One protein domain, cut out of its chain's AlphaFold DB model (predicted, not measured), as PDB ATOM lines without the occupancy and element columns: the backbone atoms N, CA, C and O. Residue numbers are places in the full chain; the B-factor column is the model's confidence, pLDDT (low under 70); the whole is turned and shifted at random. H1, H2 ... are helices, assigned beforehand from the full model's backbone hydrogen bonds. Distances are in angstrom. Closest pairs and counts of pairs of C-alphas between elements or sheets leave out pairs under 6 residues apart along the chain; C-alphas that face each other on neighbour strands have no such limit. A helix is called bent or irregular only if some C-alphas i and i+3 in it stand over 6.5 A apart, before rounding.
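This is residues 52 to 133 of the 236 residues of the protein "DUF4413 domain-containing protein" of Malus baccata (UniProt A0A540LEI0). Three helices run back and forth in a loose zigzag, with H2 packed on the arm H1b of the bent helix H1 and on H3. H1 and H3 come near each other where H3 begins, at the arm H1a, and spread apart towards H1b and the end of H3. The printed part has 82 residues with three named helices, H1, H2 and H3 in that order, and no named strand: the class is all helix. It is loose, with a radius of gyration of the C-alphas of 14.7 A and spans of 43 by 29 by 16 A.

H1, residues 52 to 75, was assigned as one helix by its hydrogen bonds but is bent, with C-alphas 64 and 67 7.1 A apart. Its arms H1a, residues 52 to 64, and H1b, residues 67 to 75, stand at a steep tilt of 46 degrees. H1b and H2, residues 86 to 100, form a helical hairpin: they touch at a shallow tilt of 8 degrees, opposite ways, the closest C-alphas being those of Ile 71 and Asp 89, 6.3 A apart. H2 and H3, residues 111 to 131, form another, at a shallow tilt of 31 degrees, opposite ways, closest at the C-alphas of Ile 97 and Arg 124, 6.3 A. H1a and H3 are close but not clearly touching, closest at the C-alphas of Ser 57 and Val 112, 6.1 A. H1b and H3 are apart. Every O i to N i+4 pair is within hydrogen-bond range in H1a, H1b, H2 and H3.

H1a begins at C-alpha 52 (291.292, 305.191, 232.452) and is 18.6 A long; H1b is 12.6 A. H2 is 21.2 A long, from C-alpha 86 (262.684, 317.298, 208.768). H3, 29.6 A long, ends at C-alpha 131 (267.289, 327.137, 213.226).

The C-alphas farthest apart, of Lys 79 and Tyr 105, are 45.1 A apart. The printed part has no cut, and both links are short. Residues 76 to 81 stand free. The model's pLDDT is under 70 at residues 102 to 107 and 133.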
ATOM      1  N   LYS A  52     292.629 305.450 231.906       89.75
ATOM      2  CA  LYS A  52     291.292 305.191 232.452       89.75
ATOM      3  C   LYS A  52     290.367 306.400 232.277       89.75
ATOM      4  O   LYS A  52     289.230 306.233 231.851       89.75
ATOM      5  N   GLU A  53     290.874 307.602 232.531       90.19
ATOM      6  CA  GLU A  53     290.121 308.852 232.410       90.19
ATOM      7  C   GLU A  53     289.680 309.132 230.964       90.19
ATOM      8  O   GLU A  53     288.598 309.684 230.750       90.19
ATOM      9  N   ASP A  54     290.480 308.723 229.973       90.88
ATOM     10  CA  ASP A  54     290.144 308.861 228.552       90.88
ATOM     11  C   ASP A  54     288.988 307.926 228.175       90.88
ATOM     12  O   ASP A  54     288.065 308.334 227.468       90.88
ATOM     13  N   TRP A  55     288.994 306.689 228.688       93.88
ATOM     14  CA  TRP A  55     287.902 305.730 228.488       93.88
ATOM     15  C   TRP A  55     286.610 306.177 229.170       93.88
ATOM     16  O   TRP A  55     285.555 306.157 228.538       93.88
ATOM     17  N   ASP A  56     286.702 306.621 230.424       91.25
ATOM     18  CA  ASP A  56     285.558 307.133 231.181       91.25
ATOM     19  C   ASP A  56     284.962 308.368 230.474       91.25
ATOM     20  O   ASP A  56     283.744 308.501 230.344       91.25
ATOM     21  N   SER A  57     285.812 309.245 229.926       91.19
ATOM     22  CA  SER A  57     285.365 310.383 229.113       91.19
ATOM     23  C   SER A  57     284.703 309.928 227.810       91.19
ATOM     24  O   SER A  57     283.649 310.444 227.440       91.19
ATOM     25  N   ALA A  58     285.290 308.953 227.110       93.00
ATOM     26  CA  ALA A  58     284.750 308.431 225.860       93.00
ATOM     27  C   ALA A  58     283.354 307.817 226.039       93.00
ATOM     28  O   ALA A  58     282.487 308.045 225.196       93.00
ATOM     29  N   GLU A  59     283.108 307.095 227.135       92.06
ATOM     30  CA  GLU A  59     281.783 306.558 227.478       92.06
ATOM     31  C   GLU A  59     280.742 307.678 227.619       92.06
ATOM     32  O   GLU A  59     279.669 307.617 227.013       92.06
ATOM     33  N   VAL A  60     281.094 308.748 228.333       89.94
ATOM     34  CA  VAL A  60     280.238 309.930 228.502       89.94
ATOM     35  C   VAL A  60     279.959 310.619 227.157       89.94
ATOM     36  O   VAL A  60     278.814 310.967 226.860       89.94
ATOM     37  N   PHE A  61     280.972 310.771 226.299       91.31
ATOM     38  CA  PHE A  61     280.805 311.352 224.962       91.31
ATOM     39  C   PHE A  61     279.958 310.485 224.028       91.31
ATOM     40  O   PHE A  61     279.213 311.027 223.209       91.31
ATOM     41  N   VAL A  62     280.063 309.155 224.110       93.00
ATOM     42  CA  VAL A  62     279.219 308.255 223.311       93.00
ATOM     43  C   VAL A  62     277.756 308.493 223.636       93.00
ATOM     44  O   VAL A  62     276.976 308.688 222.707       93.00
ATOM     45  N   GLU A  63     277.400 308.534 224.917       87.81
ATOM     46  CA  GLU A  63     276.016 308.763 225.328       87.81
ATOM     47  C   GLU A  63     275.531 310.154 224.901       87.81
ATOM     48  O   GLU A  63     274.464 310.276 224.297       87.81
ATOM     49  N   PHE A  64     276.365 311.182 225.093       87.56
ATOM     50  CA  PHE A  64     276.077 312.551 224.662       87.56
ATOM     51  C   PHE A  64     275.786 312.655 223.154       87.56
ATOM     52  O   PHE A  64     274.810 313.274 222.734       87.56
ATOM     53  N   PHE A  65     276.622 312.043 222.309       89.69
ATOM     54  CA  PHE A  65     276.503 312.170 220.852       89.69
ATOM     55  C   PHE A  65     275.518 311.195 220.206       89.69
ATOM     56  O   PHE A  65     275.151 311.383 219.041       89.69
ATOM     57  N   LYS A  66     275.076 310.163 220.929       90.12
ATOM     58  CA  LYS A  66     274.215 309.103 220.393       90.12
ATOM     59  C   LYS A  66     272.942 309.644 219.762       90.12
ATOM     60  O   LYS A  66     272.566 309.211 218.674       90.12
ATOM     61  N   VAL A  67     272.300 310.612 220.409       84.69
ATOM     62  CA  VAL A  67     271.027 311.144 219.917       84.69
ATOM     63  C   VAL A  67     271.219 311.944 218.627       84.69
ATOM     64  O   VAL A  67     270.500 311.726 217.652       84.69
ATOM     65  N   PHE A  68     272.262 312.775 218.552       87.69
ATOM     66  CA  PHE A  68     272.607 313.505 217.328       87.69
ATOM     67  C   PHE A  68     272.992 312.572 216.181       87.69
ATOM     68  O   PHE A  68     272.644 312.832 215.029       87.69
ATOM     69  N   TYR A  69     273.678 311.467 216.482       91.81
ATOM     70  CA  TYR A  69     273.989 310.442 215.492       91.81
ATOM     71  C   TYR A  69     272.722 309.812 214.904       91.81
ATOM     72  O   TYR A  69     272.624 309.685 213.684       91.81
ATOM     73  N   LEU A  70     271.738 309.467 215.742       90.00
ATOM     74  CA  LEU A  70     270.466 308.904 215.279       90.00
ATOM     75  C   LEU A  70     269.695 309.892 214.397       90.00
ATOM     76  O   LEU A  70     269.248 309.509 213.318       90.00
ATOM     77  N   ILE A  71     269.606 311.162 214.799       87.62
ATOM     78  CA  ILE A  71     268.954 312.199 213.985       87.62
ATOM     79  C   ILE A  71     269.695 312.383 212.653       87.62
ATOM     80  O   ILE A  71     269.079 312.417 211.589       87.62
ATOM     81  N   THR A  72     271.030 312.425 212.682       89.62
ATOM     82  CA  THR A  72     271.851 312.534 211.467       89.62
ATOM     83  C   THR A  72     271.617 311.354 210.528       89.62
ATOM     84  O   THR A  72     271.533 311.549 209.317       89.62
ATOM     85  N   LEU A  73     271.489 310.137 211.062       90.12
ATOM     86  CA  LEU A  73     271.208 308.942 210.271       90.12
ATOM     87  C   LEU A  73     269.847 309.038 209.571       90.12
ATOM     88  O   LEU A  73     269.759 308.697 208.392       90.12
ATOM     89  N   THR A  74     268.820 309.545 210.262       88.12
ATOM     90  CA  THR A  74     267.498 309.814 209.676       88.12
ATOM     91  C   THR A  74     267.604 310.817 208.529       88.12
ATOM     92  O   THR A  74     267.178 310.532 207.413       88.12
ATOM     93  N   VAL A  75     268.240 311.967 208.757       85.69
ATOM     94  CA  VAL A  75     268.355 313.023 207.735       85.69
ATOM     95  C   VAL A  75     269.253 312.599 206.563       85.69
ATOM     96  O   VAL A  75     269.031 313.018 205.432       85.69
ATOM     97  N   SER A  76     270.230 311.719 206.798       87.31
ATOM     98  CA  SER A  76     271.157 311.209 205.772       87.31
ATOM     99  C   SER A  76     270.607 310.021 204.971       87.31
ATOM    100  O   SER A  76     271.345 309.399 204.201       87.31
ATOM    101  N   ALA A  77     269.338 309.654 205.157       89.62
ATOM    102  CA  ALA A  77     268.728 308.561 204.416       89.62
ATOM    103  C   ALA A  77     268.702 308.861 202.906       89.62
ATOM    104  O   ALA A  77     268.240 309.906 202.463       89.62
ATOM    105  N   SER A  78     269.180 307.912 202.096       85.94
ATOM    106  CA  SER A  78     269.270 308.063 200.633       85.94
ATOM    107  C   SER A  78     268.237 307.249 199.856       85.94
ATOM    108  O   SER A  78     268.014 307.491 198.674       85.94
ATOM    109  N   LYS A  79     267.612 306.257 200.500       90.06
ATOM    110  CA  LYS A  79     266.680 305.323 199.844       90.06
ATOM    111  C   LYS A  79     265.228 305.783 199.892       90.06
ATOM    112  O   LYS A  79     264.426 305.336 199.077       90.06
ATOM    113  N   HIS A  80     264.893 306.642 200.848       85.88
ATOM    114  CA  HIS A  80     263.536 307.111 201.090       85.88
ATOM    115  C   HIS A  80     263.575 308.601 201.431       85.88
ATOM    116  O   HIS A  80     264.519 309.028 202.099       85.88
ATOM    117  N   PRO A  81     262.584 309.390 200.985       86.88
ATOM    118  CA  PRO A  81     262.498 310.793 201.357       86.88
ATOM    119  C   PRO A  81     262.238 310.924 202.861       86.88
ATOM    120  O   PRO A  81     261.379 310.235 203.407       86.88
ATOM    121  N   THR A  82     262.981 311.818 203.506       90.00
ATOM    122  CA  THR A  82     262.846 312.162 204.934       90.00
ATOM    123  C   THR A  82     262.494 313.632 205.145       90.00
ATOM    124  O   THR A  82     262.385 314.114 206.269       90.00
ATOM    125  N   SER A  83     262.251 314.371 204.058       90.19
ATOM    126  CA  SER A  83     261.855 315.782 204.103       90.19
ATOM    127  C   SER A  83     260.544 316.008 204.861       90.19
ATOM    128  O   SER A  83     260.373 317.054 205.480       90.19
ATOM    129  N   ASN A  84     259.650 315.018 204.867       90.44
ATOM    130  CA  ASN A  84     258.400 315.022 205.621       90.44
ATOM    131  C   ASN A  84     258.596 314.990 207.145       90.44
ATOM    132  O   ASN A  84     257.708 315.427 207.869       90.44
ATOM    133  N   THR A  85     259.731 314.497 207.652       91.44
ATOM    134  CA  THR A  85     260.050 314.512 209.092       91.44
ATOM    135  C   THR A  85     261.051 315.594 209.475       91.44
ATOM    136  O   THR A  85     261.259 315.807 210.663       91.44
ATOM    137  N   ALA A  86     261.607 316.340 208.517       89.50
ATOM    138  CA  ALA A  86     262.684 317.298 208.768       89.50
ATOM    139  C   ALA A  86     262.350 318.342 209.852       89.50
ATOM    140  O   ALA A  86     263.199 318.667 210.679       89.50
ATOM    141  N   VAL A  87     261.106 318.836 209.901       89.69
ATOM    142  CA  VAL A  87     260.658 319.754 210.967       89.69
ATOM    143  C   VAL A  87     260.728 319.079 212.343       89.69
ATOM    144  O   VAL A  87     261.161 319.693 213.314       89.69
ATOM    145  N   HIS A  88     260.349 317.801 212.433       90.06
ATOM    146  CA  HIS A  88     260.465 317.018 213.664       90.06
ATOM    147  C   HIS A  88     261.912 316.749 214.049       90.06
ATOM    148  O   HIS A  88     262.239 316.849 215.227       90.06
ATOM    149  N   ASP A  89     262.764 316.451 213.072       89.75
ATOM    150  CA  ASP A  89     264.187 316.209 213.298       89.75
ATOM    151  C   ASP A  89     264.866 317.464 213.872       89.75
ATOM    152  O   ASP A  89     265.624 317.372 214.834       89.75
ATOM    153  N   VAL A  90     264.522 318.653 213.363       89.06
ATOM    154  CA  VAL A  90     265.011 319.942 213.886       89.06
ATOM    155  C   VAL A  90     264.551 320.177 215.328       89.06
ATOM    156  O   VAL A  90     265.380 320.442 216.197       89.06
ATOM    157  N   ILE A  91     263.254 320.000 215.607       87.88
ATOM    158  CA  ILE A  91     262.701 320.126 216.967       87.88
ATOM    159  C   ILE A  91     263.351 319.112 217.922       87.88
ATOM    160  O   ILE A  91     263.599 319.413 219.088       87.88
ATOM    161  N   ALA A  92     263.632 317.896 217.450       89.31
ATOM    162  CA  ALA A  92     264.315 316.885 218.244       89.31
ATOM    163  C   ALA A  92     265.731 317.348 218.619       89.31
ATOM    164  O   ALA A  92     266.074 317.292 219.793       89.31
ATOM    165  N   VAL A  93     266.516 317.882 217.674       89.38
ATOM    166  CA  VAL A  93     267.853 318.437 217.967       89.38
ATOM    167  C   VAL A  93     267.783 319.529 219.033       89.38
ATOM    168  O   VAL A  93     268.597 319.517 219.955       89.38
ATOM    169  N   GLU A  94     266.820 320.448 218.937       88.56
ATOM    170  CA  GLU A  94     266.637 321.510 219.934       88.56
ATOM    171  C   GLU A  94     266.389 320.950 221.329       88.56
ATOM    172  O   GLU A  94     267.105 321.286 222.270       88.56
ATOM    173  N   ASN A  95     265.410 320.053 221.449       87.88
ATOM    174  CA  ASN A  95     265.047 319.452 222.725       87.88
ATOM    175  C   ASN A  95     266.224 318.706 223.357       87.88
ATOM    176  O   ASN A  95     266.400 318.759 224.570       87.88
ATOM    177  N   GLU A  96     267.036 318.022 222.554       88.00
ATOM    178  CA  GLU A  96     268.214 317.315 223.054       88.00
ATOM    179  C   GLU A  96     269.310 318.284 223.505       88.00
ATOM    180  O   GLU A  96     269.867 318.101 224.584       88.00
ATOM    181  N   ILE A  97     269.566 319.368 222.764       89.62
ATOM    182  CA  ILE A  97     270.494 320.421 223.207       89.62
ATOM    183  C   ILE A  97     270.032 321.038 224.534       89.62
ATOM    184  O   ILE A  97     270.851 321.248 225.427       89.62
ATOM    185  N   GLU A  98     268.736 321.320 224.683       86.88
ATOM    186  CA  GLU A  98     268.191 321.908 225.913       86.88
ATOM    187  C   GLU A  98     268.227 320.919 227.092       86.88
ATOM    188  O   GLU A  98     268.563 321.320 228.203       86.88
ATOM    189  N   LYS A  99     267.978 319.617 226.872       84.56
ATOM    190  CA  LYS A  99     268.143 318.572 227.906       84.56
ATOM    191  C   LYS A  99     269.587 318.439 228.381       84.56
ATOM    192  O   LYS A  99     269.828 318.199 229.561       84.56
ATOM    193  N   LEU A 100     270.537 318.563 227.457       81.62
ATOM    194  CA  LEU A 100     271.969 318.475 227.741       81.62
ATOM    195  C   LEU A 100     272.506 319.730 228.438       81.62
ATOM    196  O   LEU A 100     273.619 319.716 228.967       81.62
ATOM    197  N   PHE A 101     271.723 320.811 228.475       79.06
ATOM    198  CA  PHE A 101     272.064 322.026 229.194       79.06
ATOM    199  C   PHE A 101     271.923 321.795 230.707       79.06
ATOM    200  O   PHE A 101     270.912 322.118 231.326       79.06
ATOM    201  N   LEU A 102     272.960 321.208 231.308       67.38
ATOM    202  CA  LEU A 102     273.046 320.971 232.748       67.38
ATOM    203  C   LEU A 102     273.032 322.305 233.511       67.38
ATOM    204  O   LEU A 102     273.951 323.116 233.337       67.38
ATOM    205  N   PRO A 103     272.047 322.534 234.399       64.94
ATOM    206  CA  PRO A 103     272.084 323.667 235.306       64.94
ATOM    207  C   PRO A 103     273.353 323.625 236.159       64.94
ATOM    208  O   PRO A 103     273.791 322.558 236.591       64.94
ATOM    209  N   GLU A 104     273.932 324.790 236.432       66.19
ATOM    210  CA  GLU A 104     275.234 324.927 237.102       66.19
ATOM    211  C   GLU A 104     275.310 324.208 238.460       66.19
ATOM    212  O   GLU A 104     276.348 323.664 238.820       66.19
ATOM    213  N   TYR A 105     274.179 324.095 239.161       66.00
ATOM    214  CA  TYR A 105     274.069 323.424 240.459       66.00
ATOM    215  C   TYR A 105     274.090 321.886 240.406       66.00
ATOM    216  O   TYR A 105     274.195 321.252 241.453       66.00
ATOM    217  N   MET A 106     273.945 321.272 239.227       64.44
ATOM    218  CA  MET A 106     273.949 319.811 239.048       64.44
ATOM    219  C   MET A 106     275.334 319.283 238.626       64.44
ATOM    220  O   MET A 106     275.517 318.081 238.460       64.44
ATOM    221  N   GLN A 107     276.321 320.168 238.452       68.31
ATOM    222  CA  GLN A 107     277.660 319.795 237.998       68.31
ATOM    223  C   GLN A 107     278.488 319.220 239.153       68.31
ATOM    224  O   GLN A 107     278.587 319.811 240.227       68.31
ATOM    225  N   THR A 108     279.135 318.080 238.910       71.69
ATOM    226  CA  THR A 108     280.022 317.401 239.865       71.69
ATOM    227  C   THR A 108     281.449 317.957 239.826       71.69
ATOM    228  O   THR A 108     282.307 317.532 240.600       71.69
ATOM    229  N   GLY A 109     281.720 318.898 238.913       73.56
ATOM    230  CA  GLY A 109     283.016 319.554 238.737       73.56
ATOM    231  C   GLY A 109     284.037 318.714 237.966       73.56
ATOM    232  O   GLY A 109     285.222 319.048 237.959       73.56
ATOM    233  N   ARG A 110     283.612 317.622 237.313       79.38
ATOM    234  CA  ARG A 110     284.522 316.811 236.491       79.38
ATOM    235  C   ARG A 110     284.924 317.587 235.239       79.38
ATOM    236  O   ARG A 110     284.100 318.255 234.621       79.38
ATOM    237  N   SER A 111     286.178 317.440 234.814       84.12
ATOM    238  CA  SER A 111     286.695 318.110 233.612       84.12
ATOM    239  C   SER A 111     285.856 317.807 232.364       84.12
ATOM    240  O   SER A 111     285.545 318.720 231.603       84.12
ATOM    241  N   VAL A 112     285.420 316.554 232.190       85.19
ATOM    242  CA  VAL A 112     284.563 316.137 231.067       85.19
ATOM    243  C   VAL A 112     283.201 316.842 231.068       85.19
ATOM    244  O   VAL A 112     282.707 317.214 230.008       85.19
ATOM    245  N   GLU A 113     282.614 317.102 232.240       82.50
ATOM    246  CA  GLU A 113     281.323 317.794 232.359       82.50
ATOM    247  C   GLU A 113     281.442 319.265 231.946       82.50
ATOM    248  O   GLU A 113     280.574 319.778 231.242       82.50
ATOM    249  N   LEU A 114     282.543 319.928 232.321       84.50
ATOM    250  CA  LEU A 114     282.827 321.304 231.898       84.50
ATOM    251  C   LEU A 114     282.991 321.395 230.377       84.50
ATOM    252  O   LEU A 114     282.416 322.282 229.745       84.50
ATOM    253  N   VAL A 115     283.709 320.440 229.776       88.44
ATOM    254  CA  VAL A 115     283.863 320.360 228.315       88.44
ATOM    255  C   VAL A 115     282.512 320.141 227.632       88.44
ATOM    256  O   VAL A 115     282.209 320.821 226.652       88.44
ATOM    257  N   LEU A 116     281.676 319.232 228.145       88.69
ATOM    258  CA  LEU A 116     280.338 318.994 227.598       88.69
ATOM    259  C   LEU A 116     279.423 320.210 227.729       88.69
ATOM    260  O   LEU A 116     278.662 320.500 226.805       88.69
ATOM    261  N   ARG A 117     279.506 320.952 228.834       86.19
ATOM    262  CA  ARG A 117     278.753 322.195 229.029       86.19
ATOM    263  C   ARG A 117     279.136 323.233 227.981       86.19
ATOM    264  O   ARG A 117     278.264 323.764 227.292       86.19
ATOM    265  N   ASP A 118     280.430 323.495 227.828       88.56
ATOM    266  CA  ASP A 118     280.929 324.478 226.866       88.56
ATOM    267  C   ASP A 118     280.603 324.043 225.425       88.56
ATOM    268  O   ASP A 118     280.218 324.856 224.578       88.56
ATOM    269  N   MET A 119     280.670 322.740 225.142       91.38
ATOM    270  CA  MET A 119     280.243 322.173 223.866       91.38
ATOM    271  C   MET A 119     278.745 322.371 223.625       91.38
ATOM    272  O   MET A 119     278.370 322.853 222.558       91.38
ATOM    273  N   THR A 120     277.896 322.070 224.607       91.00
ATOM    274  CA  THR A 120     276.439 322.244 224.516       91.00
ATOM    275  C   THR A 120     276.080 323.709 224.296       91.00
ATOM    276  O   THR A 120     275.252 324.019 223.440       91.00
ATOM    277  N   PHE A 121     276.760 324.635 224.978       90.31
ATOM    278  CA  PHE A 121     276.596 326.072 224.759       90.31
ATOM    279  C   PHE A 121     276.915 326.467 223.309       90.31
ATOM    280  O   PHE A 121     276.122 327.143 222.646       90.31
ATOM    281  N   ASN A 122     278.038 325.983 222.774       91.81
ATOM    282  CA  ASN A 122     278.428 326.225 221.386       91.81
ATOM    283  C   ASN A 122     277.465 325.574 220.378       91.81
ATOM    284  O   ASN A 122     277.157 326.168 219.340       91.81
ATOM    285  N   MET A 123     276.968 324.369 220.670       91.50
ATOM    286  CA  MET A 123     275.968 323.676 219.853       91.50
ATOM    287  C   MET A 123     274.656 324.452 219.826       91.50
ATOM    288  O   MET A 123     274.115 324.677 218.747       91.50
ATOM    289  N   ARG A 124     274.197 324.954 220.974       90.75
ATOM    290  CA  ARG A 124     273.012 325.809 221.086       90.75
ATOM    291  C   ARG A 124     273.158 327.098 220.289       90.75
ATOM    292  O   ARG A 124     272.242 327.476 219.562       90.75
ATOM    293  N   ALA A 125     274.313 327.757 220.378       91.19
ATOM    294  CA  ALA A 125     274.590 328.970 219.612       91.19
ATOM    295  C   ALA A 125     274.547 328.708 218.096       91.19
ATOM    296  O   ALA A 125     273.930 329.472 217.351       91.19
ATOM    297  N   LYS A 126     275.144 327.599 217.631       90.94
ATOM    298  CA  LYS A 126     275.076 327.187 216.219       90.94
ATOM    299  C   LYS A 126     273.658 326.813 215.804       90.94
ATOM    300  O   LYS A 126     273.222 327.253 214.747       90.94
ATOM    301  N   TYR A 127     272.936 326.057 216.626       89.56
ATOM    302  CA  TYR A 127     271.551 325.693 216.359       89.56
ATOM    303  C   TYR A 127     270.697 326.949 216.180       89.56
ATOM    304  O   TYR A 127     270.127 327.141 215.114       89.56
ATOM    305  N   ARG A 128     270.726 327.884 217.136       88.75
ATOM    306  CA  ARG A 128     269.979 329.148 217.035       88.75
ATOM    307  C   ARG A 128     270.400 330.004 215.844       88.75
ATOM    308  O   ARG A 128     269.575 330.722 215.302       88.75
ATOM    309  N   LYS A 129     271.655 329.939 215.401       87.94
ATOM    310  CA  LYS A 129     272.102 330.676 214.210       87.94
ATOM    311  C   LYS A 129     271.393 330.215 212.929       87.94
ATOM    312  O   LYS A 129     271.145 331.047 212.063       87.94
ATOM    313  N   TYR A 130     271.112 328.919 212.796       83.81
ATOM    314  CA  TYR A 130     270.537 328.339 211.573       83.81
ATOM    315  C   TYR A 130     269.049 327.998 211.692       83.81
ATOM    316  O   TYR A 130     268.340 328.004 210.693       83.81
ATOM    317  N   PHE A 131     268.592 327.711 212.906       80.44
ATOM    318  CA  PHE A 131     267.289 327.137 213.226       80.44
ATOM    319  C   PHE A 131     266.663 327.847 214.436       80.44
ATOM    320  O   PHE A 131     266.000 327.221 215.255       80.44
ATOM    321  N   SER A 132     266.919 329.156 214.583       70.56
ATOM    322  CA  SER A 132     266.426 330.020 215.676       70.56
ATOM    323  C   SER A 132     264.943 329.864 216.003       70.56
ATOM    324  O   SER A 132     264.555 330.128 217.138       70.56
ATOM    325  N   SER A 133     264.124 329.490 215.023       69.44
ATOM    326  CA  SER A 133     262.722 329.147 215.193       69.44
ATOM    327  C   SER A 133     262.287 328.220 214.057       69.44
ATOM    328  O   SER A 133     262.918 328.161 213.002       69.44
TER     329      SER A 133